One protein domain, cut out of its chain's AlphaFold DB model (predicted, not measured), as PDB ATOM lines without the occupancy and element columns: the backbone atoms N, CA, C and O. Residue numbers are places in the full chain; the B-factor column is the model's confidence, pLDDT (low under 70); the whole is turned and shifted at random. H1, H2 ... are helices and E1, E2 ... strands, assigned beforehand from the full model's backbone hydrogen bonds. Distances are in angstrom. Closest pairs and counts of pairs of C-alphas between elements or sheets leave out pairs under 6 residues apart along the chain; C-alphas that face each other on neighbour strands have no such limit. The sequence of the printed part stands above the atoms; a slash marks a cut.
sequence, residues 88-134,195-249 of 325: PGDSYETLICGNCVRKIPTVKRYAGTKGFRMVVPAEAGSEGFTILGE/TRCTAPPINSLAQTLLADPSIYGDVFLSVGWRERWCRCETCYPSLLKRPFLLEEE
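This is residues 88 to 134 and 195 to 249 of the 325 residues of the protein "Protein mlo2" of Thanatephorus cucumeris (strain AG1-IB / isolate 7/3/14) (UniProt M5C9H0). A twisted four-stranded sheet has three short helices, H1, H2 and H3, over one face, while the small helix H4 lies off the sheet toward one end of the model. The link of the E2 and E3 hairpin lies at the other end of the long axis. The printed part has 102 residues, with four named helices and four named strands in the order E1 H1 H2 E2 E3 H3 E4 H4; the sheet order is E1 - E4 - E2 - E3, all antiparallel. The class is mixed, helices and strands, with under half of the residues in named elements. The whole is compact, with a radius of gyration of the C-alphas of 13.4 A, and spans 43 by 29 by 21 A, only just elongated.

In the sheet, E1 is residues 94 to 96, beginning at C-alpha 94 (39.868, 13.875, 332.827). E4 is residues 218 to 221, 10.0 A long; E2 is residues 116 to 121, 16.6 A; E3 is residues 129 to 132, 10.0 A. H1 is residues 98 to 103, 8.7 A; H2 is residues 105 to 110, 8.8 A; H3 is residues 204 to 211, 10.6 A. H4 is residues 236 to 240, ending at C-alpha 240 (40.286, 18.898, 315.854).

From edge to edge the strands' lines turn by 74 degrees. Across E1 and E4, N 96 and O 219 are 2.8 A apart; across E4 and E2, N 119 and O 218 are 2.8 A apart; across E2 and E3, N 130 and O 120 are 2.8 A apart, each within hydrogen-bond range. E1, H1, H2 and E2 form a split strand-helix-strand unit, two strands running the same way with E4 between them, and its crossover is right-handed. H1, H2 and H3 are on the same face, at heights over the sheet of 7.6, 10.0 and 9.8 A. H1 stands up from the sheet, its line rising 67 degrees. H2, the hub, only just touches H3, closest at the C-alphas of Lys 108 and Gln 207, 7.3 A. It also only just touches H4, at those of Thr 106 and Ser 238, 6.3 A. H1 and H2 touch only at the corner, only just, with 3 pairs of C-alphas within 8 A; the closest are Val 101 and Lys 108, 5.4 A. H3 and H4 are apart. In H1, H2, H3 and H4 every O i to N i+4 pair is within hydrogen-bond range.

The C-alphas farthest apart, of Gly 125 and Thr 195, are 44.6 A apart. Residues 135 to 194 are not printed, and C-alphas 134 and 195 are 29.0 A apart across this cut. The link from E4 to H4, residues 222 to 235, is long. Mean pLDDT of the printed part is 89.4; residues 124 to 125, 134 and 195 are under 70.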
ATOM      1  N   PRO A  88      40.483   5.608 342.249       87.62
ATOM      2  CA  PRO A  88      41.201   6.600 343.044       87.62
ATOM      3  C   PRO A  88      41.235   7.962 342.334       87.62
ATOM      4  O   PRO A  88      41.371   8.015 341.109       87.62
ATOM      5  N   GLY A  89      41.100   9.064 343.077       86.06
ATOM      6  CA  GLY A  89      41.026  10.418 342.500       86.06
ATOM      7  C   GLY A  89      42.305  10.884 341.795       86.06
ATOM      8  O   GLY A  89      42.252  11.773 340.959       86.06
ATOM      9  N   ASP A  90      43.438  10.259 342.097       88.19
ATOM     10  CA  ASP A  90      44.750  10.458 341.475       88.19
ATOM     11  C   ASP A  90      44.988   9.556 340.248       88.19
ATOM     12  O   ASP A  90      45.962   9.727 339.517       88.19
ATOM     13  N   SER A  91      44.099   8.592 339.985       89.88
ATOM     14  CA  SER A  91      44.260   7.629 338.886       89.88
ATOM     15  C   SER A  91      43.830   8.160 337.511       89.88
ATOM     16  O   SER A  91      44.067   7.500 336.491       89.88
ATOM     17  N   TYR A  92      43.207   9.342 337.467       93.25
ATOM     18  CA  TYR A  92      42.729   9.997 336.251       93.25
ATOM     19  C   TYR A  92      42.801  11.526 336.359       93.25
ATOM     20  O   TYR A  92      42.689  12.089 337.439       93.25
ATOM     21  N   GLU A  93      42.946  12.198 335.220       91.56
ATOM     22  CA  GLU A  93      42.919  13.665 335.113       91.56
ATOM     23  C   GLU A  93      41.614  14.180 334.513       91.56
ATOM     24  O   GLU A  93      41.180  15.297 334.774       91.56
ATOM     25  N   THR A  94      41.003  13.405 333.620       92.81
ATOM     26  CA  THR A  94      39.868  13.875 332.827       92.81
ATOM     27  C   THR A  94      38.843  12.768 332.665       92.81
ATOM     28  O   THR A  94      39.181  11.615 332.396       92.81
ATOM     29  N   LEU A  95      37.574  13.142 332.804       94.81
ATOM     30  CA  LEU A  95      36.419  12.284 332.590       94.81
ATOM     31  C   LEU A  95      35.715  12.689 331.294       94.81
ATOM     32  O   LEU A  95      35.314  13.839 331.125       94.81
ATOM     33  N   ILE A  96      35.504  11.729 330.399       95.19
ATOM     34  CA  ILE A  96      34.627  11.882 329.240       95.19
ATOM     35  C   ILE A  96      33.364  11.062 329.490       95.19
ATOM     36  O   ILE A  96      33.411   9.833 329.532       95.19
ATOM     37  N   CYS A  97      32.221  11.740 329.600       94.81
ATOM     38  CA  CYS A  97      30.940  11.069 329.813       94.81
ATOM     39  C   CYS A  97      30.548  10.169 328.628       94.81
ATOM     40  O   CYS A  97      30.890  10.443 327.470       94.81
ATOM     41  N   GLY A  98      29.746   9.137 328.882       93.06
ATOM     42  CA  GLY A  98      29.380   8.126 327.890       93.06
ATOM     43  C   GLY A  98      28.662   8.678 326.655       93.06
ATOM     44  O   GLY A  98      28.827   8.156 325.550       93.06
ATOM     45  N   ASN A  99      27.925   9.786 326.787       93.88
ATOM     46  CA  ASN A  99      27.330  10.469 325.635       93.88
ATOM     47  C   ASN A  99      28.406  11.065 324.713       93.88
ATOM     48  O   ASN A  99      28.326  10.939 323.488       93.88
ATOM     49  N   CYS A 100      29.428  11.698 325.294       93.75
ATOM     50  CA  CYS A 100      30.563  12.208 324.541       93.75
ATOM     51  C   CYS A 100      31.331  11.049 323.904       93.75
ATOM     52  O   CYS A 100      31.487  11.067 322.686       93.75
ATOM     53  N   VAL A 101      31.687  10.002 324.658       94.50
ATOM     54  CA  VAL A 101      32.400   8.811 324.146       94.50
ATOM     55  C   VAL A 101      31.746   8.261 322.871       94.50
ATOM     56  O   VAL A 101      32.430   8.030 321.875       94.50
ATOM     57  N   ARG A 102      30.411   8.144 322.837       91.94
ATOM     58  CA  ARG A 102      29.665   7.683 321.649       91.94
ATOM     59  C   ARG A 102      29.754   8.630 320.450       91.94
ATOM     60  O   ARG A 102      29.774   8.173 319.309       91.94
ATOM     61  N   LYS A 103      29.797   9.943 320.691       92.69
ATOM     62  CA  LYS A 103      29.851  10.993 319.659       92.69
ATOM     63  C   LYS A 103      31.263  11.268 319.134       92.69
ATOM     64  O   LYS A 103      31.402  12.018 318.163       92.69
ATOM     65  N   ILE A 104      32.319  10.763 319.778       93.56
ATOM     66  CA  ILE A 104      33.711  10.992 319.361       93.56
ATOM     67  C   ILE A 104      34.308   9.679 318.843       93.56
ATOM     68  O   ILE A 104      34.722   8.852 319.650       93.56
ATOM     69  N   PRO A 105      34.433   9.485 317.516       92.31
ATOM     70  CA  PRO A 105      35.026   8.272 316.946       92.31
ATOM     71  C   PRO A 105      36.396   7.905 317.528       92.31
ATOM     72  O   PRO A 105      36.676   6.733 317.768       92.31
ATOM     73  N   THR A 106      37.237   8.906 317.798       93.31
ATOM     74  CA  THR A 106      38.583   8.691 318.342       93.31
ATOM     75  C   THR A 106      38.519   8.248 319.799       93.31
ATOM     76  O   THR A 106      39.144   7.256 320.142       93.31
ATOM     77  N   VAL A 107      37.696   8.879 320.642       94.12
ATOM     78  CA  VAL A 107      37.524   8.431 322.037       94.12
ATOM     79  C   VAL A 107      36.885   7.045 322.078       94.12
ATOM     80  O   VAL A 107      37.367   6.186 322.806       94.12
ATOM     81  N   LYS A 108      35.875   6.780 321.236       93.25
ATOM     82  CA  LYS A 108      35.268   5.451 321.102       93.25
ATOM     83  C   LYS A 108      36.319   4.391 320.790       93.25
ATOM     84  O   LYS A 108      36.287   3.328 321.393       93.25
ATOM     85  N   ARG A 109      37.260   4.671 319.882       92.50
ATOM     86  CA  ARG A 109      38.360   3.758 319.529       92.50
ATOM     87  C   ARG A 109      39.303   3.477 320.704       92.50
ATOM     88  O   ARG A 109      39.801   2.362 320.813       92.50
ATOM     89  N   TYR A 110      39.558   4.485 321.532       93.81
ATOM     90  CA  TYR A 110      40.482   4.416 322.665       93.81
ATOM     91  C   TYR A 110      39.829   3.893 323.954       93.81
ATOM     92  O   TYR A 110      40.543   3.538 324.886       93.81
ATOM     93  N   ALA A 111      38.500   3.820 324.022       94.81
ATOM     94  CA  ALA A 111      37.788   3.337 325.198       94.81
ATOM     95  C   ALA A 111      38.240   1.920 325.597       94.81
ATOM     96  O   ALA A 111      38.239   1.002 324.774       94.81
ATOM     97  N   GLY A 112      38.633   1.748 326.862       92.88
ATOM     98  CA  GLY A 112      39.108   0.475 327.408       92.88
ATOM     99  C   GLY A 112      40.530   0.095 326.982       92.88
ATOM    100  O   GLY A 112      40.880  -1.081 327.040       92.88
ATOM    101  N   THR A 113      41.338   1.048 326.509       93.00
ATOM    102  CA  THR A 113      42.762   0.835 326.185       93.00
ATOM    103  C   THR A 113      43.667   1.426 327.270       93.00
ATOM    104  O   THR A 113      43.194   2.129 328.164       93.00
ATOM    105  N   LYS A 114      44.979   1.154 327.216       89.19
ATOM    106  CA  LYS A 114      45.934   1.583 328.252       89.19
ATOM    107  C   LYS A 114      45.867   3.093 328.519       89.19
ATOM    108  O   LYS A 114      46.153   3.921 327.651       89.19
ATOM    109  N   GLY A 115      45.501   3.434 329.755       89.00
ATOM    110  CA  GLY A 115      45.342   4.808 330.238       89.00
ATOM    111  C   GLY A 115      44.120   5.562 329.685       89.00
ATOM    112  O   GLY A 115      44.043   6.780 329.836       89.00
ATOM    113  N   PHE A 116      43.190   4.839 329.057       94.00
ATOM    114  CA  PHE A 116      41.848   5.264 328.655       94.00
ATOM    115  C   PHE A 116      40.850   4.259 329.244       94.00
ATOM    116  O   PHE A 116      40.265   3.434 328.533       94.00
ATOM    117  N   ARG A 117      40.710   4.284 330.571       94.19
ATOM    118  CA  ARG A 117      39.919   3.298 331.313       94.19
ATOM    119  C   ARG A 117      38.444   3.551 331.055       94.19
ATOM    120  O   ARG A 117      38.014   4.697 331.121       94.19
ATOM    121  N   MET A 118      37.671   2.516 330.757       94.38
ATOM    122  CA  MET A 118      36.224   2.659 330.577       94.38
ATOM    123  C   MET A 118      35.492   1.982 331.727       94.38
ATOM    124  O   MET A 118      35.714   0.803 331.976       94.38
ATOM    125  N   VAL A 119      34.610   2.721 332.393       93.88
ATOM    126  CA  VAL A 119      33.714   2.197 333.422       93.88
ATOM    127  C   VAL A 119      32.368   1.910 332.782       93.88
ATOM    128  O   VAL A 119      31.768   2.792 332.170       93.88
ATOM    129  N   VAL A 120      31.895   0.680 332.930       91.69
ATOM    130  CA  VAL A 120      30.600   0.229 332.416       91.69
ATOM    131  C   VAL A 120      29.796  -0.440 333.527       91.69
ATOM    132  O   VAL A 120      30.393  -0.995 334.451       91.69
ATOM    133  N   PRO A 121      28.454  -0.405 333.465       88.12
ATOM    134  CA  PRO A 121      27.624  -1.237 334.324       88.12
ATOM    135  C   PRO A 121      28.033  -2.704 334.190       88.12
ATOM    136  O   PRO A 121      28.349  -3.164 333.088       88.12
ATOM    137  N   ALA A 122      28.025  -3.429 335.304       83.06
ATOM    138  CA  ALA A 122      28.229  -4.866 335.279       83.06
ATOM    139  C   ALA A 122      27.089  -5.562 334.500       83.06
ATOM    140  O   ALA A 122      26.028  -4.976 334.258       83.06
ATOM    141  N   GLU A 123      27.335  -6.793 334.040       78.56
ATOM    142  CA  GLU A 123      26.384  -7.549 333.218       78.56
ATOM    143  C   GLU A 123      24.983  -7.617 333.849       78.56
ATOM    144  O   GLU A 123      24.823  -7.585 335.069       78.56
ATOM    145  N   ALA A 124      23.954  -7.726 333.003       64.69
ATOM    146  CA  ALA A 124      22.553  -7.713 333.414       64.69
ATOM    147  C   ALA A 124      22.264  -8.771 334.501       64.69
ATOM    148  O   ALA A 124      22.057  -9.947 334.200       64.69
ATOM    149  N   GLY A 125      22.238  -8.340 335.767       63.38
ATOM    150  CA  GLY A 125      21.995  -9.198 336.929       63.38
ATOM    151  C   GLY A 125      22.960  -9.008 338.102       63.38
ATOM    152  O   GLY A 125      22.648  -9.486 339.191       63.38
ATOM    153  N   SER A 126      24.084  -8.305 337.927       74.06
ATOM    154  CA  SER A 126      24.965  -7.911 339.032       74.06
ATOM    155  C   SER A 126      24.854  -6.414 339.330       74.06
ATOM    156  O   SER A 126      24.874  -5.565 338.441       74.06
ATOM    157  N   GLU A 127      24.706  -6.079 340.610       74.06
ATOM    158  CA  GLU A 127      24.796  -4.696 341.073       74.06
ATOM    159  C   GLU A 127      26.279  -4.312 341.118       74.06
ATOM    160  O   GLU A 127      27.037  -4.842 341.930       74.06
ATOM    161  N   GLY A 128      26.723  -3.434 340.218       83.69
ATOM    162  CA  GLY A 128      28.106  -2.965 340.219       83.69
ATOM    163  C   GLY A 128      28.573  -2.356 338.904       83.69
ATOM    164  O   GLY A 128      27.818  -2.221 337.940       83.69
ATOM    165  N   PHE A 129      29.855  -2.004 338.887       89.38
ATOM    166  CA  PHE A 129      30.559  -1.465 337.731       89.38
ATOM    167  C   PHE A 129      31.797  -2.309 337.435       89.38
ATOM    168  O   PHE A 129      32.422  -2.853 338.345       89.38
ATOM    169  N   THR A 130      32.167  -2.397 336.163       90.38
ATOM    170  CA  THR A 130      33.383  -3.061 335.692       90.38
ATOM    171  C   THR A 130      34.270  -2.045 334.988       90.38
ATOM    172  O   THR A 130      33.783  -1.185 334.250       90.38
ATOM    173  N   ILE A 131      35.577  -2.147 335.219       91.56
ATOM    174  CA  ILE A 131      36.590  -1.285 334.613       91.56
ATOM    175  C   ILE A 131      37.267  -2.065 333.485       91.56
ATOM    176  O   ILE A 131      37.677  -3.207 333.660       91.56
ATOM    177  N   LEU A 132      37.376  -1.451 332.311       91.06
ATOM    178  CA  LEU A 132      38.124  -1.981 331.174       91.06
ATOM    179  C   LEU A 132      39.396  -1.161 330.957       91.06
ATOM    180  O   LEU A 132      39.354   0.068 331.037       91.06
ATOM    181  N   GLY A 133      40.489  -1.828 330.584       83.81
ATOM    182  CA  GLY A 133      41.783  -1.186 330.320       83.81
ATOM    183  C   GLY A 133      42.702  -1.087 331.544       83.81
ATOM    184  O   GLY A 133      43.581  -0.222 331.571       83.81
ATOM    185  N   GLU A 134      42.484  -1.935 332.552       69.00
ATOM    186  CA  GLU A 134      43.447  -2.191 333.625       69.00
ATOM    187  C   GLU A 134      44.495  -3.199 333.151       69.00
ATOM    188  O   GLU A 134      44.293  -4.396 333.278       69.00
ATOM    189  N   THR A 195      51.377   9.400 308.279       66.19
ATOM    190  CA  THR A 195      50.608   8.385 307.543       66.19
ATOM    191  C   THR A 195      50.398   7.114 308.377       66.19
ATOM    192  O   THR A 195      49.504   6.315 308.108       66.19
ATOM    193  N   ARG A 196      51.211   6.912 309.427       82.81
ATOM    194  CA  ARG A 196      51.129   5.749 310.317       82.81
ATOM    195  C   ARG A 196      50.304   6.063 311.563       82.81
ATOM    196  O   ARG A 196      50.606   6.979 312.322       82.81
ATOM    197  N   CYS A 197      49.276   5.253 311.795       87.81
ATOM    198  CA  CYS A 197      48.449   5.339 312.990       87.81
ATOM    199  C   CYS A 197      49.202   4.772 314.207       87.81
ATOM    200  O   CYS A 197      49.604   3.611 314.201       87.81
ATOM    201  N   THR A 198      49.371   5.591 315.244       89.38
ATOM    202  CA  THR A 198      49.928   5.239 316.563       89.38
ATOM    203  C   THR A 198      48.849   4.922 317.601       89.38
ATOM    204  O   THR A 198      49.159   4.751 318.776       89.38
ATOM    205  N   ALA A 199      47.576   4.860 317.196       89.38
ATOM    206  CA  ALA A 199      46.494   4.527 318.113       89.38
ATOM    207  C   ALA A 199      46.632   3.082 318.625       89.38
ATOM    208  O   ALA A 199      47.006   2.203 317.838       89.38
ATOM    209  N   PRO A 200      46.294   2.823 319.901       88.88
ATOM    210  CA  PRO A 200      46.347   1.486 320.472       88.88
ATOM    211  C   PRO A 200      45.425   0.513 319.717       88.88
ATOM    212  O   PRO A 200      44.485   0.941 319.023       88.88
ATOM    213  N   PRO A 201      45.687  -0.804 319.829       88.88
ATOM    214  CA  PRO A 201      44.767  -1.810 319.326       88.88
ATOM    215  C   PRO A 201      43.400  -1.624 319.986       88.88
ATOM    216  O   PRO A 201      43.288  -1.294 321.165       88.88
ATOM    217  N   ILE A 202      42.351  -1.798 319.191       90.81
ATOM    218  CA  ILE A 202      40.980  -1.562 319.629       90.81
ATOM    219  C   ILE A 202      40.592  -2.621 320.663       90.81
ATOM    220  O   ILE A 202      40.720  -3.814 320.392       90.81
ATOM    221  N   ASN A 203      40.048  -2.195 321.803       91.88
ATOM    222  CA  ASN A 203      39.435  -3.110 322.760       91.88
ATOM    223  C   ASN A 203      38.077  -3.599 322.214       91.88
ATOM    224  O   ASN A 203      37.127  -2.824 322.078       91.88
ATOM    225  N   SER A 204      37.990  -4.884 321.860       91.62
ATOM    226  CA  SER A 204      36.797  -5.493 321.252       91.62
ATOM    227  C   SER A 204      35.583  -5.504 322.186       91.62
ATOM    228  O   SER A 204      34.458  -5.275 321.731       91.62
ATOM    229  N   LEU A 205      35.803  -5.708 323.487       90.31
ATOM    230  CA  LEU A 205      34.760  -5.691 324.514       90.31
ATOM    231  C   LEU A 205      34.145  -4.287 324.599       90.31
ATOM    232  O   LEU A 205      32.931  -4.126 324.465       90.31
ATOM    233  N   ALA A 206      34.991  -3.258 324.675       91.12
ATOM    234  CA  ALA A 206      34.550  -1.867 324.707       91.12
ATOM    235  C   ALA A 206      33.721  -1.477 323.471       91.12
ATOM    236  O   ALA A 206      32.677  -0.837 323.600       91.12
ATOM    237  N   GLN A 207      34.135  -1.897 322.267       91.31
ATOM    238  CA  GLN A 207      33.362  -1.617 321.049       91.31
ATOM    239  C   GLN A 207      31.999  -2.299 321.040       91.31
ATOM    240  O   GLN A 207      31.034  -1.701 320.563       91.31
ATOM    241  N   THR A 208      31.929  -3.527 321.550       91.38
ATOM    242  CA  THR A 208      30.688  -4.305 321.603       91.38
ATOM    243  C   THR A 208      29.679  -3.630 322.532       91.38
ATOM    244  O   THR A 208      28.535  -3.421 322.137       91.38
ATOM    245  N   LEU A 209      30.118  -3.177 323.711       90.00
ATOM    246  CA  LEU A 209      29.262  -2.442 324.650       90.00
ATOM    247  C   LEU A 209      28.802  -1.096 324.082       90.00
ATOM    248  O   LEU A 209      27.622  -0.763 324.131       90.00
ATOM    249  N   LEU A 210      29.709  -0.336 323.462       89.50
ATOM    250  CA  LEU A 210      29.385   0.961 322.857       89.50
ATOM    251  C   LEU A 210      28.554   0.851 321.565       89.50
ATOM    252  O   LEU A 210      28.137   1.884 321.022       89.50
ATOM    253  N   ALA A 211      28.363  -0.353 321.022       88.62
ATOM    254  CA  ALA A 211      27.459  -0.607 319.902       88.62
ATOM    255  C   ALA A 211      25.995  -0.692 320.355       88.62
ATOM    256  O   ALA A 211      25.113  -0.267 319.609       88.62
ATOM    257  N   ASP A 212      25.738  -1.164 321.577       88.31
ATOM    258  CA  ASP A 212      24.402  -1.159 322.166       88.31
ATOM    259  C   ASP A 212      24.025   0.279 322.581       88.31
ATOM    260  O   ASP A 212      24.767   0.917 323.337       88.31
ATOM    261  N   PRO A 213      22.909   0.860 322.102       84.88
ATOM    262  CA  PRO A 213      22.460   2.191 322.517       84.88
ATOM    263  C   PRO A 213      22.048   2.280 323.995       84.88
ATOM    264  O   PRO A 213      22.011   3.386 324.531       84.88
ATOM    265  N   SER A 214      21.772   1.158 324.663       85.38
ATOM    266  CA  SER A 214      21.329   1.122 326.060       85.38
ATOM    267  C   SER A 214      22.474   1.187 327.079       85.38
ATOM    268  O   SER A 214      22.235   1.540 328.231       85.38
ATOM    269  N   ILE A 215      23.711   0.854 326.688       84.88
ATOM    270  CA  ILE A 215      24.845   0.700 327.621       84.88
ATOM    271  C   ILE A 215      25.726   1.951 327.641       84.88
ATOM    272  O   ILE A 215      26.494   2.201 326.715       84.88
ATOM    273  N   TYR A 216      25.653   2.780 328.675       86.19
ATOM    274  CA  TYR A 216      26.579   3.910 328.814       86.19
ATOM    275  C   TYR A 216      27.923   3.444 329.391       86.19
ATOM    276  O   TYR A 216      27.973   2.521 330.199       86.19
ATOM    277  N   GLY A 217      29.012   4.071 328.945       92.00
ATOM    278  CA  GLY A 217      30.354   3.800 329.448       92.00
ATOM    279  C   GLY A 217      31.155   5.087 329.519       92.00
ATOM    280  O   GLY A 217      31.412   5.704 328.481       92.00
ATOM    281  N   ASP A 218      31.498   5.506 330.731       94.94
ATOM    282  CA  ASP A 218      32.302   6.700 330.967       94.94
ATOM    283  C   ASP A 218      33.784   6.355 330.821       94.94
ATOM    284  O   ASP A 218      34.224   5.279 331.229       94.94
ATOM    285  N   VAL A 219      34.561   7.251 330.215       95.75
ATOM    286  CA  VAL A 219      35.992   7.038 329.980       95.75
ATOM    287  C   VAL A 219      36.807   7.981 330.852       95.75
ATOM    288  O   VAL A 219      36.665   9.198 330.767       95.75
ATOM    289  N   PHE A 220      37.693   7.404 331.652       95.56
ATOM    290  CA  PHE A 220      38.611   8.082 332.553       95.56
ATOM    291  C   PHE A 220      40.016   8.048 331.952       95.56
ATOM    292  O   PHE A 220      40.571   6.986 331.646       95.56
ATOM    293  N   LEU A 221      40.579   9.231 331.742       94.50
ATOM    294  CA  LEU A 221      41.870   9.432 331.099       94.50
ATOM    295  C   LEU A 221      42.948   9.570 332.165       94.50
ATOM    296  O   LEU A 221      42.842  10.435 333.030       94.50
ATOM    297  N   SER A 222      43.980   8.731 332.109       93.38
ATOM    298  CA  SER A 222      45.113   8.834 333.037       93.38
ATOM    299  C   SER A 222      45.997  10.041 332.719       93.38
ATOM    300  O   SER A 222      45.868  10.632 331.649       93.38
ATOM    301  N   VAL A 223      46.953  10.333 333.601       91.44
ATOM    302  CA  VAL A 223      47.948  11.403 333.436       91.44
ATOM    303  C   VAL A 223      48.630  11.378 332.063       91.44
ATOM    304  O   VAL A 223      48.941  10.299 331.539       91.44
ATOM    305  N   GLY A 224      48.813  12.547 331.444       89.31
ATOM    306  CA  GLY A 224      49.485  12.678 330.142       89.31
ATOM    307  C   GLY A 224      48.725  12.003 328.991       89.31
ATOM    308  O   GLY A 224      49.278  11.239 328.192       89.31
ATOM    309  N   TRP A 225      47.396  12.133 328.968       92.00
ATOM    310  CA  TRP A 225      46.556  11.551 327.910       92.00
ATOM    311  C   TRP A 225      46.580  12.358 326.616       92.00
ATOM    312  O   TRP A 225      46.386  11.781 325.542       92.00
ATOM    313  N   ARG A 226      46.855  13.664 326.698       92.19
ATOM    314  CA  ARG A 226      46.888  14.561 325.536       92.19
ATOM    315  C   ARG A 226      48.018  14.199 324.570       92.19
ATOM    316  O   ARG A 226      47.820  14.246 323.355       92.19
ATOM    317  N   GLU A 227      49.165  13.736 325.073       90.31
ATOM    318  CA  GLU A 227      50.290  13.282 324.243       90.31
ATOM    319  C   GLU A 227      50.027  11.923 323.575       90.31
ATOM    320  O   GLU A 227      50.621  11.609 322.543       90.31
ATOM    321  N   ARG A 228      49.119  11.109 324.132       90.62
ATOM    322  CA  ARG A 228      48.804   9.755 323.638       90.62
ATOM    323  C   ARG A 228      47.835   9.740 322.455       90.62
ATOM    324  O   ARG A 228      47.611   8.686 321.841       90.62
ATOM    325  N   TRP A 229      47.264  10.886 322.090       92.19
ATOM    326  CA  TRP A 229      46.433  10.981 320.899       92.19
ATOM    327  C   TRP A 229      47.233  10.740 319.627       92.19
ATOM    328  O   TRP A 229      48.238  11.387 319.338       92.19
ATOM    329  N   CYS A 230      46.721   9.846 318.792       92.50
ATOM    330  CA  CYS A 230      47.245   9.676 317.455       92.50
ATOM    331  C   CYS A 230      46.842  10.870 316.581       92.50
ATOM    332  O   CYS A 230      45.657  11.177 316.442       92.50
ATOM    333  N   ARG A 231      47.830  11.492 315.931       91.38
ATOM    334  CA  ARG A 231      47.648  12.641 315.030       91.38
ATOM    335  C   ARG A 231      47.651  12.259 313.543       91.38
ATOM    336  O   ARG A 231      48.003  13.075 312.707       91.38
ATOM    337  N   CYS A 232      47.301  11.021 313.194       91.62
ATOM    338  CA  CYS A 232      47.199  10.611 311.788       91.62
ATOM    339  C   CYS A 232      45.919  11.148 311.122       91.62
ATOM    340  O   CYS A 232      44.975  11.554 311.804       91.62
ATOM    341  N   GLU A 233      45.843  11.057 309.792       89.06
ATOM    342  CA  GLU A 233      44.715  11.544 308.976       89.06
ATOM    343  C   GLU A 233      43.346  10.961 309.368       89.06
ATOM    344  O   GLU A 233      42.313  11.577 309.123       89.06
ATOM    345  N   THR A 234      43.314   9.787 310.005       88.19
ATOM    346  CA  THR A 234      42.057   9.142 310.427       88.19
ATOM    347  C   THR A 234      41.609   9.544 311.834       88.19
ATOM    348  O   THR A 234      40.412   9.680 312.079       88.19
ATOM    349  N   CYS A 235      42.542   9.753 312.770       90.06
ATOM    350  CA  CYS A 235      42.230  10.047 314.173       90.06
ATOM    351  C   CYS A 235      42.103  11.552 314.447       90.06
ATOM    352  O   CYS A 235      41.240  11.969 315.226       90.06
ATOM    353  N   TYR A 236      42.944  12.360 313.797       91.06
ATOM    354  CA  TYR A 236      43.083  13.787 314.071       91.06
ATOM    355  C   TYR A 236      41.836  14.627 313.730       91.06
ATOM    356  O   TYR A 236      41.430  15.422 314.579       91.06
ATOM    357  N   PRO A 237      41.133  14.432 312.592       92.12
ATOM    358  CA  PRO A 237      39.995  15.291 312.228       92.12
ATOM    359  C   PRO A 237      38.828  15.255 313.224       92.12
ATOM    360  O   PRO A 237      38.063  16.209 313.348       92.12
ATOM    361  N   SER A 238      38.664  14.138 313.932       91.38
ATOM    362  CA  SER A 238      37.634  13.967 314.960       91.38
ATOM    363  C   SER A 238      37.987  14.691 316.267       91.38
ATOM    364  O   SER A 238      37.086  15.167 316.962       91.38
ATOM    365  N   LEU A 239      39.285  14.809 316.569       91.44
ATOM    366  CA  LEU A 239      39.807  15.552 317.717       91.44
ATOM    367  C   LEU A 239      39.840  17.058 317.444       91.44
ATOM    368  O   LEU A 239      39.459  17.831 318.309       91.44
ATOM    369  N   LEU A 240      40.198  17.481 316.226       91.25
ATOM    370  CA  LEU A 240      40.286  18.898 315.854       91.25
ATOM    371  C   LEU A 240      38.954  19.650 316.017       91.25
ATOM    372  O   LEU A 240      38.935  20.830 316.346       91.25
ATOM    373  N   LYS A 241      37.821  18.957 315.856       91.38
ATOM    374  CA  LYS A 241      36.482  19.515 316.125       91.38
ATOM    375  C   LYS A 241      36.259  19.890 317.599       91.38
ATOM    376  O   LYS A 241      35.217  20.454 317.918       91.38
ATOM    377  N   ARG A 242      37.159  19.485 318.497       90.81
ATOM    378  CA  ARG A 242      37.040  19.561 319.957       90.81
ATOM    379  C   ARG A 242      38.409  19.912 320.561       90.81
ATOM    380  O   ARG A 242      39.088  19.023 321.077       90.81
ATOM    381  N   PRO A 243      38.821  21.189 320.494       89.56
ATOM    382  CA  PRO A 243      40.167  21.620 320.877       89.56
ATOM    383  C   PRO A 243      40.519  21.306 322.339       89.56
ATOM    384  O   PRO A 243      41.657  20.951 322.616       89.56
ATOM    385  N   PHE A 244      39.533  21.280 323.241       88.62
ATOM    386  CA  PHE A 244      39.704  20.893 324.651       88.62
ATOM    387  C   PHE A 244      40.229  19.456 324.866       88.62
ATOM    388  O   PHE A 244      40.661  19.105 325.962       88.62
ATOM    389  N   LEU A 245      40.181  18.592 323.839       91.38
ATOM    390  CA  LEU A 245      40.801  17.261 323.882       91.38
ATOM    391  C   LEU A 245      42.284  17.262 323.498       91.38
ATOM    392  O   LEU A 245      42.970  16.266 323.714       91.38
ATOM    393  N   LEU A 246      42.763  18.334 322.876       90.50
ATOM    394  CA  LEU A 246      44.133  18.471 322.388       90.50
ATOM    395  C   LEU A 246      44.957  19.378 323.296       90.50
ATOM    396  O   LEU A 246      46.123  19.085 323.545       90.50
ATOM    397  N   GLU A 247      44.337  20.443 323.789       88.75
ATOM    398  CA  GLU A 247      44.971  21.486 324.587       88.75
ATOM    399  C   GLU A 247      44.313  21.555 325.968       88.75
ATOM    400  O   GLU A 247      43.179  21.107 326.170       88.75
ATOM    401  N   GLU A 248      45.073  22.019 326.952       86.75
ATOM    402  CA  GLU A 248      44.552  22.309 328.282       86.75
ATOM    403  C   GLU A 248      43.906  23.693 328.267       86.75
ATOM    404  O   GLU A 248      44.469  24.636 327.716       86.75
ATOM    405  N   GLU A 249      42.693  23.793 328.808       83.50
ATOM    406  CA  GLU A 249      41.973  25.061 328.870       83.50
ATOM    407  C   GLU A 249      42.516  25.899 330.027       83.50
ATOM    408  O   GLU A 249      42.750  25.384 331.124       83.50
TER     409      GLU A 249